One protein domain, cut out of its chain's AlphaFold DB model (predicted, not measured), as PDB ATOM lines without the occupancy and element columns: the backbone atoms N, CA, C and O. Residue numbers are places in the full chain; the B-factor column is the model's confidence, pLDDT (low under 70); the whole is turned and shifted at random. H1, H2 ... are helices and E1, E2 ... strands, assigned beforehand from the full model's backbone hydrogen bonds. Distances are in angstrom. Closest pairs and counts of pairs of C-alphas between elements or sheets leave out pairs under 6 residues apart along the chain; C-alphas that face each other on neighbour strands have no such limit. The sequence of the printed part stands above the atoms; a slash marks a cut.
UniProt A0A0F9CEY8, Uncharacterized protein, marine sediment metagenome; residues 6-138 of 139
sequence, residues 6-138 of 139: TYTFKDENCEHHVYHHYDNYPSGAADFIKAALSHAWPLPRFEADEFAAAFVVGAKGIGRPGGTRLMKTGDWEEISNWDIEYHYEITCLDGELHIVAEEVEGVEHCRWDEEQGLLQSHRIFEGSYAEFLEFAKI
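What this domain is: This is residues 6 to 138 of the 139 residues of an uncharacterized protein of marine sediment metagenome (UniProt A0A0F9CEY8). One twisted sheet of six strands is covered on one face by three helices: H2 over E2 and E1, H1 over E4, and short H4 at the E5 and E6 end. The long link of residues 106 to 119, between E5 and E6, reaches away from this body at one end. The printed part has 133 residues, with four named helices and six named strands in the order E1 E2 H1 H2 E3 H3 E4 E5 E6 H4. The sheet, in the order E3 E2 E1 E4 E5 E6, is mixed, as is the class, helices and strands in two layers. The whole is compact, with a radius of gyration of the C-alphas of 14.4 A and spans of 45 by 31 by 28 A.

How they stand to each other: Start at E1, residues 6 to 10, which forms an antiparallel hairpin with E2, residues 15 to 20; look for N 7 and O 18, 2.8 A apart. Beside E2 is the antiparallel edge strand E3, residues 68 to 70, with N 19 and O 69 at 2.8 A. E4, residues 86 to 93, is parallel to E1, with N 8 and O 88 at 2.8 A. E4, E5, residues 96 to 105, and E6, residues 120 to 128, make a meander, each strand the antiparallel neighbour of the one before; find N 89 and O 100 at 2.8 A, and N 99 and O 127 at 2.8 A. H1, residues 26 to 37, is on the sheet at a height of 8.8 A. H2, residues 48 to 62, runs along the strands, at 7 degrees to E2 on the local plane. Residues 32 to 37 of H1 alone touch H2, closest at the C-alphas of Ala 36 and Phe 55, 4.3 A. H4, residues 129 to 135, touches residues 26 to 30 of H1 alone, closest at the C-alphas of Ala 30 and Leu 133, 6.2 A, at a shallow tilt of 23 degrees, opposite ways. H3, residues 76 to 79, only grazes the sheet; E3, H3 and E4 form a split strand-helix-strand unit, two strands running the same way with E2 and E1 between them, its crossover right-handed. In H1, H2 and H4 every O i to N i+4 pair is within hydrogen-bond range; H3 is too short for one.

Where its parts are: Find C-alpha 6 at (-34.056, 39.990, 35.384), where E1 begins. H2 starts at C-alpha 48, (-47.381, 35.805, 38.534), and is 20.9 A long; H1 is 16.6 A. E4 measures 22.0 A, E5 29.1 A, and E6, which bends by 51 degrees at residue 124, 23.9 A. H4 ends at C-alpha 135, (-37.239, 56.686, 43.083).

The domain as a whole: The C-alphas of Pro 44 and Trp 112 are the two farthest apart, 45.4 A. The printed part has no cut, and the E5 to E6 link is long. Confidence is under 70 at residues 63, 81 to 82 and 106 to 118.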
ATOM      1  N   THR A   6     -33.101  41.066  35.150       95.25
ATOM      2  CA  THR A   6     -34.056  39.990  35.384       95.25
ATOM      3  C   THR A   6     -35.226  40.534  36.199       95.25
ATOM      4  O   THR A   6     -35.032  41.262  37.167       95.25
ATOM      5  N   TYR A   7     -36.443  40.177  35.802       97.19
ATOM      6  CA  TYR A   7     -37.683  40.523  36.488       97.19
ATOM      7  C   TYR A   7     -38.321  39.239  36.992       97.19
ATOM      8  O   TYR A   7     -38.665  38.375  36.185       97.19
ATOM      9  N   THR A   8     -38.479  39.132  38.300       97.38
ATOM     10  CA  THR A   8     -39.132  38.024  38.985       97.38
ATOM     11  C   THR A   8     -40.528  38.460  39.398       97.38
ATOM     12  O   THR A   8     -40.689  39.393  40.174       97.38
ATOM     13  N   PHE A   9     -41.550  37.793  38.881       97.62
ATOM     14  CA  PHE A   9     -42.943  37.990  39.271       97.62
ATOM     15  C   PHE A   9     -43.318  36.883  40.238       97.62
ATOM     16  O   PHE A   9     -43.067  35.717  39.928       97.62
ATOM     17  N   LYS A  10     -43.894  37.229  41.390       96.19
ATOM     18  CA  LYS A  10     -44.133  36.264  42.464       96.19
ATOM     19  C   LYS A  10     -45.497  36.447  43.111       96.19
ATOM     20  O   LYS A  10     -45.907  37.563  43.429       96.19
ATOM     21  N   ASP A  11     -46.180  35.329  43.311       94.88
ATOM     22  CA  ASP A  11     -47.405  35.226  44.097       94.88
ATOM     23  C   ASP A  11     -47.298  34.068  45.109       94.88
ATOM     24  O   ASP A  11     -46.211  33.551  45.370       94.88
ATOM     25  N   GLU A  12     -48.410  33.687  45.740       92.06
ATOM     26  CA  GLU A  12     -48.429  32.619  46.751       92.06
ATOM     27  C   GLU A  12     -48.124  31.219  46.186       92.06
ATOM     28  O   GLU A  12     -47.783  30.313  46.948       92.06
ATOM     29  N   ASN A  13     -48.271  31.017  44.873       88.19
ATOM     30  CA  ASN A  13     -48.220  29.706  44.230       88.19
ATOM     31  C   ASN A  13     -46.961  29.508  43.386       88.19
ATOM     32  O   ASN A  13     -46.477  28.377  43.283       88.19
ATOM     33  N   CYS A  14     -46.461  30.565  42.745       90.06
ATOM     34  CA  CYS A  14     -45.338  30.458  41.825       90.06
ATOM     35  C   CYS A  14     -44.485  31.728  41.724       90.06
ATOM     36  O   CYS A  14     -44.841  32.819  42.171       90.06
ATOM     37  N   GLU A  15     -43.331  31.546  41.087       94.38
ATOM     38  CA  GLU A  15     -42.455  32.613  40.629       94.38
ATOM     39  C   GLU A  15     -42.103  32.405  39.152       94.38
ATOM     40  O   GLU A  15     -41.952  31.275  38.672       94.38
ATOM     41  N   HIS A  16     -42.009  33.508  38.416       95.75
ATOM     42  CA  HIS A  16     -41.709  33.518  36.991       95.75
ATOM     43  C   HIS A  16     -40.689  34.597  36.677       95.75
ATOM     44  O   HIS A  16     -40.852  35.745  37.077       95.75
ATOM     45  N   HIS A  17     -39.669  34.245  35.896       95.56
ATOM     46  CA  HIS A  17     -38.559  35.149  35.616       95.56
ATOM     47  C   HIS A  17     -38.510  35.533  34.139       95.56
ATOM     48  O   HIS A  17     -38.665  34.699  33.235       95.56
ATOM     49  N   VAL A  18     -38.257  36.814  33.889       95.69
ATOM     50  CA  VAL A  18     -38.106  37.386  32.557       95.69
ATOM     51  C   VAL A  18     -36.789  38.138  32.478       95.69
ATOM     52  O   VAL A  18     -36.555  39.083  33.218       95.69
ATOM     53  N   TYR A  19     -35.955  37.765  31.517       94.12
ATOM     54  CA  TYR A  19     -34.761  38.518  31.161       94.12
ATOM     55  C   TYR A  19     -35.113  39.636  30.180       94.12
ATOM     56  O   TYR A  19     -35.823  39.388  29.196       94.12
ATOM     57  N   HIS A  20     -34.539  40.825  30.373       93.94
ATOM     58  CA  HIS A  20     -34.576  41.918  29.409       93.94
ATOM     59  C   HIS A  20     -33.183  42.500  29.128       93.94
ATOM     60  O   HIS A  20     -32.393  42.751  30.031       93.94
ATOM     61  N   HIS A  21     -32.870  42.733  27.852       91.19
ATOM     62  CA  HIS A  21     -31.504  43.030  27.409       91.19
ATOM     63  C   HIS A  21     -31.080  44.508  27.483       91.19
ATOM     64  O   HIS A  21     -29.883  44.781  27.408       91.19
ATOM     65  N   TYR A  22     -32.019  45.457  27.533       91.19
ATOM     66  CA  TYR A  22     -31.709  46.877  27.339       91.19
ATOM     67  C   TYR A  22     -32.499  47.775  28.292       91.19
ATOM     68  O   TYR A  22     -33.697  47.594  28.436       91.19
ATOM     69  N   ASP A  23     -31.826  48.781  28.854       93.00
ATOM     70  CA  ASP A  23     -32.418  49.849  29.675       93.00
ATOM     71  C   ASP A  23     -33.117  49.350  30.945       93.00
ATOM     72  O   ASP A  23     -34.277  49.629  31.212       93.00
ATOM     73  N   ASN A  24     -32.387  48.578  31.741       94.69
ATOM     74  CA  ASN A  24     -32.851  48.059  33.024       94.69
ATOM     75  C   ASN A  24     -32.438  48.935  34.207       94.69
ATOM     76  O   ASN A  24     -32.427  48.454  35.332       94.69
ATOM     77  N   TYR A  25     -32.107  50.208  33.972       96.06
ATOM     78  CA  TYR A  25     -32.075  51.185  35.059       96.06
ATOM     79  C   TYR A  25     -33.474  51.291  35.699       96.06
ATOM     80  O   TYR A  25     -34.461  50.974  35.026       96.06
ATOM     81  N   PRO A  26     -33.602  51.772  36.951       97.62
ATOM     82  CA  PRO A  26     -34.904  51.881  37.612       97.62
ATOM     83  C   PRO A  26     -35.965  52.633  36.790       97.62
ATOM     84  O   PRO A  26     -37.130  52.238  36.772       97.62
ATOM     85  N   SER A  27     -35.559  53.663  36.042       96.56
ATOM     86  CA  SER A  27     -36.408  54.394  35.090       96.56
ATOM     87  C   SER A  27     -36.961  53.521  33.961       96.56
ATOM     88  O   SER A  27     -38.170  53.525  33.724       96.56
ATOM     89  N   GLY A  28     -36.121  52.725  33.301       95.62
ATOM     90  CA  GLY A  28     -36.572  51.808  32.254       95.62
ATOM     91  C   GLY A  28     -37.432  50.663  32.803       95.62
ATOM     92  O   GLY A  28     -38.491  50.360  32.252       95.62
ATOM     93  N   ALA A  29     -37.060  50.098  33.958       97.19
ATOM     94  CA  ALA A  29     -37.867  49.098  34.660       97.19
ATOM     95  C   ALA A  29     -39.275  49.621  34.990       97.19
ATOM     96  O   ALA A  29     -40.273  48.933  34.755       97.19
ATOM     97  N   ALA A  30     -39.371  50.863  35.472       97.69
ATOM     98  CA  ALA A  30     -40.640  51.526  35.737       97.69
ATOM     99  C   ALA A  30     -41.522  51.639  34.484       97.69
ATOM    100  O   ALA A  30     -42.724  51.355  34.563       97.69
ATOM    101  N   ASP A  31     -40.941  51.997  33.335       96.25
ATOM    102  CA  ASP A  31     -41.649  52.075  32.054       96.25
ATOM    103  C   ASP A  31     -42.131  50.697  31.573       96.25
ATOM    104  O   ASP A  31     -43.268  50.565  31.106       96.25
ATOM    105  N   PHE A  32     -41.326  49.645  31.741       97.06
ATOM    106  CA  PHE A  32     -41.730  48.286  31.372       97.06
ATOM    107  C   PHE A  32     -42.865  47.755  32.251       97.06
ATOM    108  O   PHE A  32     -43.840  47.212  31.721       97.06
ATOM    109  N   ILE A  33     -42.797  47.962  33.571       97.62
ATOM    110  CA  ILE A  33     -43.878  47.595  34.501       97.62
ATOM    111  C   ILE A  33     -45.158  48.363  34.143       97.62
ATOM    112  O   ILE A  33     -46.244  47.782  34.085       97.62
ATOM    113  N   LYS A  34     -45.038  49.653  33.803       97.44
ATOM    114  CA  LYS A  34     -46.173  50.474  33.364       97.44
ATOM    115  C   LYS A  34     -46.839  49.919  32.110       97.44
ATOM    116  O   LYS A  34     -48.066  49.892  32.025       97.44
ATOM    117  N   ALA A  35     -46.049  49.493  31.125       96.62
ATOM    118  CA  ALA A  35     -46.585  48.887  29.912       96.62
ATOM    119  C   ALA A  35     -47.246  47.531  30.191       96.62
ATOM    120  O   ALA A  35     -48.312  47.254  29.635       96.62
ATOM    121  N   ALA A  36     -46.669  46.721  31.084       97.56
ATOM    122  CA  ALA A  36     -47.230  45.439  31.501       97.56
ATOM    123  C   ALA A  36     -48.637  45.589  32.100       97.56
ATOM    124  O   ALA A  36     -49.539  44.832  31.746       97.56
ATOM    125  N   LEU A  37     -48.863  46.621  32.923       97.06
ATOM    126  CA  LEU A  37     -50.164  46.891  33.552       97.06
ATOM    127  C   LEU A  37     -51.323  47.038  32.551       97.06
ATOM    128  O   LEU A  37     -52.464  46.756  32.899       97.06
ATOM    129  N   SER A  38     -51.056  47.453  31.308       96.06
ATOM    130  CA  SER A  38     -52.094  47.563  30.268       96.06
ATOM    131  C   SER A  38     -52.534  46.217  29.675       96.06
ATOM    132  O   SER A  38     -53.569  46.141  29.010       96.06
ATOM    133  N   HIS A  39     -51.751  45.165  29.915       97.44
ATOM    134  CA  HIS A  39     -51.978  43.807  29.427       97.44
ATOM    135  C   HIS A  39     -52.284  42.807  30.550       97.44
ATOM    136  O   HIS A  39     -52.767  41.717  30.260       97.44
ATOM    137  N   ALA A  40     -52.003  43.166  31.803       97.19
ATOM    138  CA  ALA A  40     -52.252  42.337  32.974       97.19
ATOM    139  C   ALA A  40     -53.713  42.421  33.450       97.19
ATOM    140  O   ALA A  40     -54.490  43.288  33.033       97.19
ATOM    141  N   TRP A  41     -54.080  41.535  34.378       97.12
ATOM    142  CA  TRP A  41     -55.315  41.687  35.138       97.12
ATOM    143  C   TRP A  41     -55.352  43.048  35.851       97.12
ATOM    144  O   TRP A  41     -54.342  43.482  36.410       97.12
ATOM    145  N   PRO A  42     -56.515  43.722  35.893       96.56
ATOM    146  CA  PRO A  42     -56.686  44.863  36.774       96.56
ATOM    147  C   PRO A  42     -56.488  44.434  38.231       96.56
ATOM    148  O   PRO A  42     -57.117  43.476  38.698       96.56
ATOM    149  N   LEU A  43     -55.654  45.177  38.956       95.75
ATOM    150  CA  LEU A  43     -55.492  45.007  40.397       95.75
ATOM    151  C   LEU A  43     -56.859  45.140  41.109       95.75
ATOM    152  O   LEU A  43     -57.712  45.913  40.656       95.75
ATOM    153  N   PRO A  44     -57.117  44.378  42.190       95.75
ATOM    154  CA  PRO A  44     -56.142  43.634  42.995       95.75
ATOM    155  C   PRO A  44     -55.844  42.211  42.501       95.75
ATOM    156  O   PRO A  44     -55.113  41.485  43.171       95.75
ATOM    157  N   ARG A  45     -56.404  41.765  41.366       96.50
ATOM    158  CA  ARG A  45     -56.091  40.427  40.851       96.50
ATOM    159  C   ARG A  45     -54.678  40.418  40.268       96.50
ATOM    160  O   ARG A  45     -54.395  41.169  39.341       96.50
ATOM    161  N   PHE A  46     -53.833  39.539  40.792       97.12
ATOM    162  CA  PHE A  46     -52.459  39.338  40.349       97.12
ATOM    163  C   PHE A  46     -52.168  37.839  40.281       97.12
ATOM    164  O   PHE A  46     -52.470  37.112  41.223       97.12
ATOM    165  N   GLU A  47     -51.620  37.402  39.155       97.06
ATOM    166  CA  GLU A  47     -51.189  36.028  38.877       97.06
ATOM    167  C   GLU A  47     -49.795  36.155  38.253       97.06
ATOM    168  O   GLU A  47     -49.624  36.904  37.282       97.06
ATOM    169  N   ALA A  48     -48.782  35.537  38.863       96.56
ATOM    170  CA  ALA A  48     -47.381  35.805  38.534       96.56
ATOM    171  C   ALA A  48     -47.021  35.421  37.088       96.56
ATOM    172  O   ALA A  48     -46.273  36.140  36.422       96.56
ATOM    173  N   ASP A  49     -47.580  34.325  36.575       95.88
ATOM    174  CA  ASP A  49     -47.413  33.873  35.192       95.88
ATOM    175  C   ASP A  49     -48.069  34.821  34.179       95.88
ATOM    176  O   ASP A  49     -47.431  35.226  33.201       95.88
ATOM    177  N   GLU A  50     -49.315  35.224  34.426       96.75
ATOM    178  CA  GLU A  50     -50.049  36.163  33.573       96.75
ATOM    179  C   GLU A  50     -49.394  37.550  33.580       96.75
ATOM    180  O   GLU A  50     -49.262  38.178  32.525       96.75
ATOM    181  N   PHE A  51     -48.913  38.028  34.734       97.88
ATOM    182  CA  PHE A  51     -48.185  39.296  34.797       97.88
ATOM    183  C   PHE A  51     -46.833  39.202  34.075       97.88
ATOM    184  O   PHE A  51     -46.479  40.114  33.326       97.88
ATOM    185  N   ALA A  52     -46.103  38.088  34.208       97.44
ATOM    186  CA  ALA A  52     -44.880  37.856  33.442       97.44
ATOM    187  C   ALA A  52     -45.148  37.865  31.924       97.44
ATOM    188  O   ALA A  52     -44.398  38.474  31.156       97.44
ATOM    189  N   ALA A  53     -46.244  37.247  31.472       97.00
ATOM    190  CA  ALA A  53     -46.660  37.281  30.072       97.00
ATOM    191  C   ALA A  53     -47.013  38.708  29.609       97.00
ATOM    192  O   ALA A  53     -46.554  39.147  28.546       97.00
ATOM    193  N   ALA A  54     -47.761  39.457  30.423       97.75
ATOM    194  CA  ALA A  54     -48.086  40.860  30.182       97.75
ATOM    195  C   ALA A  54     -46.823  41.731  30.080       97.75
ATOM    196  O   ALA A  54     -46.711  42.561  29.173       97.75
ATOM    197  N   PHE A  55     -45.834  41.489  30.941       97.56
ATOM    198  CA  PHE A  55     -44.537  42.153  30.893       97.56
ATOM    199  C   PHE A  55     -43.781  41.852  29.598       97.56
ATOM    200  O   PHE A  55     -43.270  42.771  28.957       97.56
ATOM    201  N   VAL A  56     -43.754  40.592  29.146       96.62
ATOM    202  CA  VAL A  56     -43.116  40.225  27.869       96.62
ATOM    203  C   VAL A  56     -43.719  41.008  26.703       96.62
ATOM    204  O   VAL A  56     -42.973  41.463  25.831       96.62
ATOM    205  N   VAL A  57     -45.044  41.174  26.673       95.81
ATOM    206  CA  VAL A  57     -45.732  41.966  25.643       95.81
ATOM    207  C   VAL A  57     -45.404  43.454  25.787       95.81
ATOM    208  O   VAL A  57     -44.973  44.069  24.810       95.81
ATOM    209  N   GLY A  58     -45.537  44.016  26.991       95.25
ATOM    210  CA  GLY A  58     -45.297  45.435  27.265       95.25
ATOM    211  C   GLY A  58     -43.866  45.875  26.944       95.25
ATOM    212  O   GLY A  58     -43.660  46.817  26.177       95.25
ATOM    213  N   ALA A  59     -42.866  45.139  27.438       94.12
ATOM    214  CA  ALA A  59     -41.453  45.436  27.200       94.12
ATOM    215  C   ALA A  59     -41.083  45.350  25.707       94.12
ATOM    216  O   ALA A  59     -40.355  46.195  25.183       94.12
ATOM    217  N   LYS A  60     -41.628  44.366  24.976       93.19
ATOM    218  CA  LYS A  60     -41.436  44.271  23.515       93.19
ATOM    219  C   LYS A  60     -42.136  45.390  22.745       93.19
ATOM    220  O   LYS A  60     -41.684  45.719  21.651       93.19
ATOM    221  N   GLY A  61     -43.221  45.943  23.287       87.56
ATOM    222  CA  GLY A  61     -43.969  47.055  22.701       87.56
ATOM    223  C   GLY A  61     -43.270  48.412  22.835       87.56
ATOM    224  O   GLY A  61     -43.377  49.232  21.926       87.56
ATOM    225  N   ILE A  62     -42.531  48.636  23.927       84.31
ATOM    226  CA  ILE A  62     -41.705  49.844  24.120       84.31
ATOM    227  C   ILE A  62     -40.433  49.787  23.259       84.31
ATOM    228  O   ILE A  62     -39.987  50.804  22.726       84.31
ATOM    229  N   GLY A  63     -39.840  48.600  23.127       69.31
ATOM    230  CA  GLY A  63     -38.541  48.412  22.491       69.31
ATOM    231  C   GLY A  63     -38.580  47.730  21.123       69.31
ATOM    232  O   GLY A  63     -39.387  48.012  20.238       69.31
ATOM    233  N   ARG A  64     -37.613  46.829  20.925       71.31
ATOM    234  CA  ARG A  64     -37.502  45.975  19.737       71.31
ATOM    235  C   ARG A  64     -38.191  44.630  20.012       71.31
ATOM    236  O   ARG A  64     -38.240  44.194  21.157       71.31
ATOM    237  N   PRO A  65     -38.634  43.894  18.977       80.12
ATOM    238  CA  PRO A  65     -39.316  42.604  19.157       80.12
ATOM    239  C   PRO A  65     -38.462  41.509  19.834       80.12
ATOM    240  O   PRO A  65     -38.995  40.479  20.257       80.12
ATOM    241  N   GLY A  66     -37.143  41.705  19.926       84.00
ATOM    242  CA  GLY A  66     -36.202  40.819  20.612       84.00
ATOM    243  C   GLY A  66     -35.568  41.487  21.832       84.00
ATOM    244  O   GLY A  66     -35.574  42.704  21.952       84.00
ATOM    245  N   GLY A  67     -34.982  40.676  22.716       87.81
ATOM    246  CA  GLY A  67     -34.315  41.155  23.933       87.81
ATOM    247  C   GLY A  67     -35.071  40.839  25.221       87.81
ATOM    248  O   GLY A  67     -34.442  40.827  26.265       87.81
ATOM    249  N   THR A  68     -36.357  40.481  25.136       93.88
ATOM    250  CA  THR A  68     -37.156  39.987  26.271       93.88
ATOM    251  C   THR A  68     -37.395  38.486  26.151       93.88
ATOM    252  O   THR A  68     -37.884  38.027  25.110       93.88
ATOM    253  N   ARG A  69     -37.041  37.713  27.183       90.81
ATOM    254  CA  ARG A  69     -37.097  36.243  27.168       90.81
ATOM    255  C   ARG A  69     -37.638  35.708  28.487       90.81
ATOM    256  O   ARG A  69     -37.169  36.117  29.539       90.81
ATOM    257  N   LEU A  70     -38.556  34.747  28.409       92.50
ATOM    258  CA  LEU A  70     -38.880  33.900  29.555       92.50
ATOM    259  C   LEU A  70     -37.633  33.103  29.945       92.50
ATOM    260  O   LEU A  70     -36.915  32.607  29.067       92.50
ATOM    261  N   MET A  71     -37.384  32.986  31.241       90.38
ATOM    262  CA  MET A  71     -36.282  32.196  31.775       90.38
ATOM    263  C   MET A  71     -36.786  30.858  32.323       90.38
ATOM    264  O   MET A  71     -37.983  30.569  32.321       90.38
ATOM    265  N   LYS A  72     -35.847  30.000  32.733       85.75
ATOM    266  CA  LYS A  72     -36.173  28.750  33.426       85.75
ATOM    267  C   LYS A  72     -36.733  29.062  34.816       85.75
ATOM    268  O   LYS A  72     -36.453  30.119  35.361       85.75
ATOM    269  N   THR A  73     -37.495  28.131  35.373       81.00
ATOM    270  CA  THR A  73     -37.919  28.160  36.779       81.00
ATOM    271  C   THR A  73     -36.753  27.796  37.697       81.00
ATOM    272  O   THR A  73     -35.964  26.918  37.330       81.00
ATOM    273  N   GLY A  74     -36.700  28.384  38.887       82.81
ATOM    274  CA  GLY A  74     -35.666  28.144  39.894       82.81
ATOM    275  C   GLY A  74     -35.149  29.461  40.460       82.81
ATOM    276  O   GLY A  74     -35.611  30.518  40.049       82.81
ATOM    277  N   ASP A  75     -34.168  29.388  41.356       82.12
ATOM    278  CA  ASP A  75     -33.585  30.582  41.966       82.12
ATOM    279  C   ASP A  75     -33.047  31.538  40.889       82.12
ATOM    280  O   ASP A  75     -32.294  31.121  39.996       82.12
ATOM    281  N   TRP A  76     -33.451  32.812  40.958       83.19
ATOM    282  CA  TRP A  76     -33.080  33.818  39.971       83.19
ATOM    283  C   TRP A  76     -31.555  33.980  39.878       83.19
ATOM    284  O   TRP A  76     -31.054  34.216  38.776       83.19
ATOM    285  N   GLU A  77     -30.826  33.796  40.986       80.88
ATOM    286  CA  GLU A  77     -29.363  33.891  41.042       80.88
ATOM    287  C   GLU A  77     -28.696  32.768  40.236       80.88
ATOM    288  O   GLU A  77     -27.729  32.998  39.508       80.88
ATOM    289  N   GLU A  78     -29.251  31.554  40.295       77.62
ATOM    290  CA  GLU A  78     -28.734  30.382  39.580       77.62
ATOM    291  C   GLU A  78     -29.073  30.422  38.082       77.62
ATOM    292  O   GLU A  78     -28.278  30.024  37.222       77.62
ATOM    293  N   ILE A  79     -30.278  30.888  37.737       78.31
ATOM    294  CA  ILE A  79     -30.740  30.923  36.341       78.31
ATOM    295  C   ILE A  79     -30.218  32.144  35.579       78.31
ATOM    296  O   ILE A  79     -30.134  32.097  34.345       78.31
ATOM    297  N   SER A  80     -29.877  33.233  36.278       74.31
ATOM    298  CA  SER A  80     -29.357  34.472  35.693       74.31
ATOM    299  C   SER A  80     -27.860  34.381  35.420       74.31
ATOM    300  O   SER A  80     -27.107  35.304  35.690       74.31
ATOM    301  N   ASN A  81     -27.428  33.298  34.774       65.31
ATOM    302  CA  ASN A  81     -26.047  33.088  34.325       65.31
ATOM    303  C   ASN A  81     -25.607  34.016  33.167       65.31
ATOM    304  O   ASN A  81     -24.712  33.686  32.382       65.31
ATOM    305  N   TRP A  82     -26.284  35.150  33.020       66.31
ATOM    306  CA  TRP A  82     -26.034  36.182  32.035       66.31
ATOM    307  C   TRP A  82     -25.408  37.371  32.754       66.31
ATOM    308  O   TRP A  82     -25.697  37.614  33.917       66.31
ATOM    309  N   ASP A  83     -24.592  38.133  32.036       78.75
ATOM    310  CA  ASP A  83     -24.155  39.467  32.447       78.75
ATOM    311  C   ASP A  83     -25.413  40.325  32.687       78.75
ATOM    312  O   ASP A  83     -26.062  40.728  31.719       78.75
ATOM    313  N   ILE A  84     -25.842  40.461  33.945       88.44
ATOM    314  CA  ILE A  84     -26.970  41.293  34.375       88.44
ATOM    315  C   ILE A  84     -26.484  42.296  35.406       88.44
ATOM    316  O   ILE A  84     -25.640  41.991  36.240       88.44
ATOM    317  N   GLU A  85     -27.044  43.494  35.333       92.62
ATOM    318  CA  GLU A  85     -26.689  44.610  36.201       92.62
ATOM    319  C   GLU A  85     -27.813  44.910  37.207       92.62
ATOM    320  O   GLU A  85     -27.562  45.535  38.233       92.62
ATOM    321  N   TYR A  86     -29.041  44.442  36.942       94.31
ATOM    322  CA  TYR A  86     -30.208  44.684  37.796       94.31
ATOM    323  C   TYR A  86     -31.107  43.456  37.958       94.31
ATOM    324  O   TYR A  86     -31.335  42.694  37.014       94.31
ATOM    325  N   HIS A  87     -31.700  43.326  39.140       95.62
ATOM    326  CA  HIS A  87     -32.784  42.394  39.422       95.62
ATOM    327  C   HIS A  87     -33.976  43.138  40.037       95.62
ATOM    328  O   HIS A  87     -33.806  44.046  40.851       95.62
ATOM    329  N   TYR A  88     -35.186  42.764  39.624       98.06
ATOM    330  CA  TYR A  88     -36.435  43.324  40.127       98.06
ATOM    331  C   TYR A  88     -37.374  42.201  40.554       98.06
ATOM    332  O   TYR A  88     -37.756  41.384  39.720       98.06
ATOM    333  N   GLU A  89     -37.810  42.192  41.811       97.81
ATOM    334  CA  GLU A  89     -38.919  41.353  42.269       97.81
ATOM    335  C   GLU A  89     -40.212  42.176  42.285       97.81
ATOM    336  O   GLU A  89     -40.253  43.279  42.830       97.81
ATOM    337  N   ILE A  90     -41.268  41.639  41.678       98.50
ATOM    338  CA  ILE A  90     -42.585  42.250  41.551       98.50
ATOM    339  C   ILE A  90     -43.606  41.315  42.187       98.50
ATOM    340  O   ILE A  90     -43.865  40.212  41.701       98.50
ATOM    341  N   THR A  91     -44.213  41.793  43.264       98.06
ATOM    342  CA  THR A  91     -45.279  41.112  44.005       98.06
ATOM    343  C   THR A  91     -46.516  42.003  44.071       98.06
ATOM    344  O   THR A  91     -46.466  43.187  43.732       98.06
ATOM    345  N   CYS A  92     -47.646  41.442  44.499       97.69
ATOM    346  CA  CYS A  92     -48.851  42.203  44.816       97.69
ATOM    347  C   CYS A  92     -49.149  42.067  46.312       97.69
ATOM    348  O   CYS A  92     -49.401  40.961  46.788       97.69
ATOM    349  N   LEU A  93     -49.117  43.180  47.045       94.31
ATOM    350  CA  LEU A  93     -49.404  43.254  48.477       94.31
ATOM    351  C   LEU A  93     -50.577  44.208  48.691       94.31
ATOM    352  O   LEU A  93     -50.588  45.309  48.150       94.31
ATOM    353  N   ASP A  94     -51.594  43.772  49.436       93.56
ATOM    354  CA  ASP A  94     -52.802  44.561  49.730       93.56
ATOM    355  C   ASP A  94     -53.501  45.161  48.488       93.56
ATOM    356  O   ASP A  94     -54.203  46.170  48.561       93.56
ATOM    357  N   GLY A  95     -53.355  44.503  47.332       94.88
ATOM    358  CA  GLY A  95     -53.938  44.935  46.063       94.88
ATOM    359  C   GLY A  95     -53.109  45.958  45.285       94.88
ATOM    360  O   GLY A  95     -53.589  46.461  44.269       94.88
ATOM    361  N   GLU A  96     -51.882  46.247  45.717       96.81
ATOM    362  CA  GLU A  96     -50.943  47.143  45.047       96.81
ATOM    363  C   GLU A  96     -49.649  46.411  44.677       96.81
ATOM    364  O   GLU A  96     -49.231  45.466  45.345       96.81
ATOM    365  N   LEU A  97     -48.993  46.844  43.596       98.19
ATOM    366  CA  LEU A  97     -47.686  46.294  43.244       98.19
ATOM    367  C   LEU A  97     -46.630  46.745  44.254       98.19
ATOM    368  O   LEU A  97     -46.508  47.939  44.537       98.19
ATOM    369  N   HIS A  98     -45.828  45.793  44.710       98.50
ATOM    370  CA  HIS A  98     -44.663  46.006  45.552       98.50
ATOM    371  C   HIS A  98     -43.408  45.560  44.802       98.50
ATOM    372  O   HIS A  98     -43.383  44.484  44.200       98.50
ATOM    373  N   ILE A  99     -42.390  46.417  44.811       98.62
ATOM    374  CA  ILE A  99     -41.170  46.269  44.025       98.62
ATOM    375  C   ILE A  99     -39.979  46.189  44.970       98.62
ATOM    376  O   ILE A  99     -39.786  47.075  45.802       98.62
ATOM    377  N   VAL A 100     -39.151  45.167  44.789       98.50
ATOM    378  CA  VAL A 100     -37.783  45.129  45.316       98.50
ATOM    379  C   VAL A 100     -36.849  45.298  44.127       98.50
ATOM    380  O   VAL A 100     -36.978  44.564  43.151       98.50
ATOM    381  N   ALA A 101     -35.937  46.265  44.185       98.19
ATOM    382  CA  ALA A 101     -34.914  46.446  43.158       98.19
ATOM    383  C   ALA A 101     -33.522  46.245  43.750       98.19
ATOM    384  O   ALA A 101     -33.203  46.765  44.825       98.19
ATOM    385  N   GLU A 102     -32.692  45.520  43.014       96.19
ATOM    386  CA  GLU A 102     -31.339  45.156  43.400       96.19
ATOM    387  C   GLU A 102     -30.372  45.488  42.267       96.19
ATOM    388  O   GLU A 102     -30.644  45.213  41.095       96.19
ATOM    389  N   GLU A 103     -29.236  46.081  42.624       94.19
ATOM    390  CA  GLU A 103     -28.079  46.164  41.740       94.19
ATOM    391  C   GLU A 103     -27.254  44.897  41.901       94.19
ATOM    392  O   GLU A 103     -26.959  44.466  43.018       94.19
ATOM    393  N   VAL A 104     -26.906  44.288  40.773       90.56
ATOM    394  CA  VAL A 104     -26.125  43.056  40.736       90.56
ATOM    395  C   VAL A 104     -24.670  43.427  40.503       90.56
ATOM    396  O   VAL A 104     -24.305  44.009  39.479       90.56
ATOM    397  N   GLU A 105     -23.825  43.090  41.468       81.62
ATOM    398  CA  GLU A 105     -22.383  43.209  41.329       81.62
ATOM    399  C   GLU A 105     -21.893  42.004  40.530       81.62
ATOM    400  O   GLU A 105     -21.838  40.871  41.014       81.62
ATOM    401  N   GLY A 106     -21.580  42.248  39.258       63.53
ATOM    402  CA  GLY A 106     -21.081  41.212  38.370       63.53
ATOM    403  C   GLY A 106     -19.799  40.590  38.920       63.53
ATOM    404  O   GLY A 106     -18.767  41.252  39.035       63.53
ATOM    405  N   VAL A 107     -19.831  39.285  39.177       52.25
ATOM    406  CA  VAL A 107     -18.623  38.473  39.040       52.25
ATOM    407  C   VAL A 107     -18.325  38.468  37.539       52.25
ATOM    408  O   VAL A 107     -19.194  38.081  36.759       52.25
ATOM    409  N   GLU A 108     -17.155  38.949  37.103       48.66
ATOM    410  CA  GLU A 108     -16.738  38.884  35.693       48.66
ATOM    411  C   GLU A 108     -16.738  37.420  35.222       48.66
ATOM    412  O   GLU A 108     -15.738  36.708  35.307       48.66
ATOM    413  N   HIS A 109     -17.869  36.941  34.714       51.44
ATOM    414  CA  HIS A 109     -17.963  35.602  34.167       51.44
ATOM    415  C   HIS A 109     -17.477  35.621  32.724       51.44
ATOM    416  O   HIS A 109     -18.215  35.836  31.757       51.44
ATOM    417  N   CYS A 110     -16.185  35.339  32.574       42.41
ATOM    418  CA  CYS A 110     -15.674  34.788  31.335       42.41
ATOM    419  C   CYS A 110     -16.445  33.495  31.045       42.41
ATOM    420  O   CYS A 110     -16.450  32.571  31.849       42.41
ATOM    421  N   ARG A 111     -17.065  33.423  29.863       44.91
ATOM    422  CA  ARG A 111     -17.866  32.306  29.313       44.91
ATOM    423  C   ARG A 111     -17.151  30.929  29.285       44.91
ATOM    424  O   ARG A 111     -17.664  29.995  28.675       44.91
ATOM    425  N   TRP A 112     -15.961  30.821  29.870       46.97
ATOM    426  CA  TRP A 112     -15.006  29.727  29.733       46.97
ATOM    427  C   TRP A 112     -14.583  29.079  31.057       46.97
ATOM    428  O   TRP A 112     -13.972  28.018  30.984       46.97
ATOM    429  N   ASP A 113     -14.912  29.653  32.219       45.53
ATOM    430  CA  ASP A 113     -14.579  29.054  33.518       45.53
ATOM    431  C   ASP A 113     -15.811  28.390  34.146       45.53
ATOM    432  O   ASP A 113     -16.899  28.959  34.202       45.53
ATOM    433  N   GLU A 114     -15.640  27.136  34.571       50.12
ATOM    434  CA  GLU A 114     -16.697  26.248  35.081       50.12
ATOM    435  C   GLU A 114     -17.095  26.539  36.543       50.12
ATOM    436  O   GLU A 114     -18.002  25.895  37.073       50.12
ATOM    437  N   GLU A 115     -16.460  27.513  37.203       49.66
ATOM    438  CA  GLU A 115     -16.823  27.948  38.556       49.66
ATOM    439  C   GLU A 115     -17.905  29.034  38.503       49.66
ATOM    440  O   GLU A 115     -17.638  30.218  38.295       49.66
ATOM    441  N   GLN A 116     -19.156  28.612  38.698       53.94
ATOM    442  CA  GLN A 116     -20.265  29.527  38.947       53.94
ATOM    443  C   GLN A 116     -20.145  30.073  40.372       53.94
ATOM    444  O   GLN A 116     -20.421  29.369  41.344       53.94
ATOM    445  N   GLY A 117     -19.689  31.318  40.498       56.00
ATOM    446  CA  GLY A 117     -19.865  32.077  41.729       56.00
ATOM    447  C   GLY A 117     -21.339  32.449  41.869       56.00
ATOM    448  O   GLY A 117     -21.999  32.715  40.867       56.00
ATOM    449  N   LEU A 118     -21.864  32.455  43.096       61.44
ATOM    450  CA  LEU A 118     -23.183  33.034  43.355       61.44
ATOM    451  C   LEU A 118     -23.151  34.519  42.972       61.44
ATOM    452  O   LEU A 118     -22.178  35.212  43.292       61.44
ATOM    453  N   LEU A 119     -24.194  34.989  42.285       71.50
ATOM    454  CA  LEU A 119     -24.363  36.414  42.026       71.50
ATOM    455  C   LEU A 119     -24.427  37.146  43.366       71.50
ATOM    456  O   LEU A 119     -25.083  36.697  44.301       71.50
ATOM    457  N   GLN A 120     -23.716  38.264  43.469       81.25
ATOM    458  CA  GLN A 120     -23.876  39.168  44.598       81.25
ATOM    459  C   GLN A 120     -24.765  40.313  44.148       81.25
ATOM    460  O   GLN A 120     -24.549  40.897  43.087       81.25
ATOM    461  N   SER A 121     -25.766  40.639  44.952       89.00
ATOM    462  CA  SER A 121     -26.613  41.797  44.724       89.00
ATOM    463  C   SER A 121     -26.755  42.606  46.005       89.00
ATOM    464  O   SER A 121     -26.541  42.115  47.119       89.00
ATOM    465  N   HIS A 122     -27.096  43.878  45.848       92.88
ATOM    466  CA  HIS A 122     -27.491  44.717  46.962       92.88
ATOM    467  C   HIS A 122     -28.781  45.458  46.630       92.88
ATOM    468  O   HIS A 122     -28.986  45.975  45.533       92.88
ATOM    469  N   ARG A 123     -29.671  45.512  47.618       96.88
ATOM    470  CA  ARG A 123     -30.964  46.181  47.499       96.88
ATOM    471  C   ARG A 123     -30.780  47.690  47.411       96.88
ATOM    472  O   ARG A 123     -30.221  48.301  48.321       96.88
ATOM    473  N   ILE A 124     -31.309  48.278  46.343       97.56
ATOM    474  CA  ILE A 124     -31.310  49.727  46.104       97.56
ATOM    475  C   ILE A 124     -32.684  50.356  46.359       97.56
ATOM    476  O   ILE A 124     -32.769  51.560  46.604       97.56
ATOM    477  N   PHE A 125     -33.756  49.557  46.337       98.44
ATOM    478  CA  PHE A 125     -35.116  50.013  46.614       98.44
ATOM    479  C   PHE A 125     -36.009  48.877  47.128       98.44
ATOM    480  O   PHE A 125     -35.853  47.722  46.731       98.44
ATOM    481  N   GLU A 126     -36.977  49.231  47.973       98.44
ATOM    482  CA  GLU A 126     -38.102  48.385  48.372       98.44
ATOM    483  C   GLU A 126     -39.301  49.265  48.730       98.44
ATOM    484  O   GLU A 126     -39.161  50.217  49.502       98.44
ATOM    485  N   GLY A 127     -40.466  48.964  48.160       98.31
ATOM    486  CA  GLY A 127     -41.691  49.704  48.438       98.31
ATOM    487  C   GLY A 127     -42.766  49.519  47.375       98.31
ATOM    488  O   GLY A 127     -42.672  48.665  46.492       98.31
ATOM    489  N   SER A 128     -43.810  50.338  47.452       98.31
ATOM    490  CA  SER A 128     -44.893  50.332  46.468       98.31
ATOM    491  C   SER A 128     -44.405  50.762  45.081       98.31
ATOM    492  O   SER A 128     -43.432  51.507  44.931       98.31
ATOM    493  N   TYR A 129     -45.131  50.369  44.035       97.75
ATOM    494  CA  TYR A 129     -44.838  50.829  42.677       97.75
ATOM    495  C   TYR A 129     -44.937  52.356  42.534       97.75
ATOM    496  O   TYR A 129     -44.173  52.955  41.781       97.75
ATOM    497  N   ALA A 130     -45.827  53.016  43.283       97.56
ATOM    498  CA  ALA A 130     -45.913  54.475  43.289       97.56
ATOM    499  C   ALA A 130     -44.634  55.126  43.847       97.56
ATOM    500  O   ALA A 130     -44.130  56.085  43.266       97.56
ATOM    501  N   GLU A 131     -44.077  54.584  44.930       98.31
ATOM    502  CA  GLU A 131     -42.797  55.038  45.487       98.31
ATOM    503  C   GLU A 131     -41.632  54.713  44.549       98.31
ATOM    504  O   GLU A 131     -40.742  55.545  44.363       98.31
ATOM    505  N   PHE A 132     -41.674  53.552  43.889       98.44
ATOM    506  CA  PHE A 132     -40.677  53.164  42.896       98.44
ATOM    507  C   PHE A 132     -40.641  54.145  41.721       98.44
ATOM    508  O   PHE A 132     -39.563  54.516  41.268       98.44
ATOM    509  N   LEU A 133     -41.798  54.640  41.264       97.94
ATOM    510  CA  LEU A 133     -41.868  55.672  40.224       97.94
ATOM    511  C   LEU A 133     -41.188  56.982  40.636       97.94
ATOM    512  O   LEU A 133     -40.633  57.667  39.779       97.94
ATOM    513  N   GLU A 134     -41.235  57.363  41.912       97.94
ATOM    514  CA  GLU A 134     -40.529  58.555  42.393       97.94
ATOM    515  C   GLU A 134     -39.025  58.302  42.526       97.94
ATOM    516  O   GLU A 134     -38.224  59.136  42.097       97.94
ATOM    517  N   PHE A 135     -38.634  57.132  43.035       97.25
ATOM    518  CA  PHE A 135     -37.239  56.686  43.083       97.25
ATOM    519  C   PHE A 135     -36.596  56.641  41.684       97.25
ATOM    520  O   PHE A 135     -35.488  57.137  41.473       97.25
ATOM    521  N   ALA A 136     -37.330  56.130  40.700       95.19
ATOM    522  CA  ALA A 136     -36.887  55.976  39.322       95.19
ATOM    523  C   ALA A 136     -36.660  57.309  38.579       95.19
ATOM    524  O   ALA A 136     -36.004  57.329  37.544       95.19
ATOM    525  N   LYS A 137     -37.191  58.439  39.070       92.19
ATOM    526  CA  LYS A 137     -36.974  59.770  38.458       92.19
ATOM    527  C   LYS A 137     -35.658  60.423  38.871       92.19
ATOM    528  O   LYS A 137     -35.230  61.378  38.225       92.19
ATOM    529  N   ILE A 138     -35.090  59.989  39.993       81.75
ATOM    530  CA  ILE A 138     -33.895  60.591  40.601       81.75
ATOM    531  C   ILE A 138     -32.650  59.707  40.459       81.75
ATOM    532  O   ILE A 138     -31.588  60.089  40.951       81.75
TER     533      ILE A 138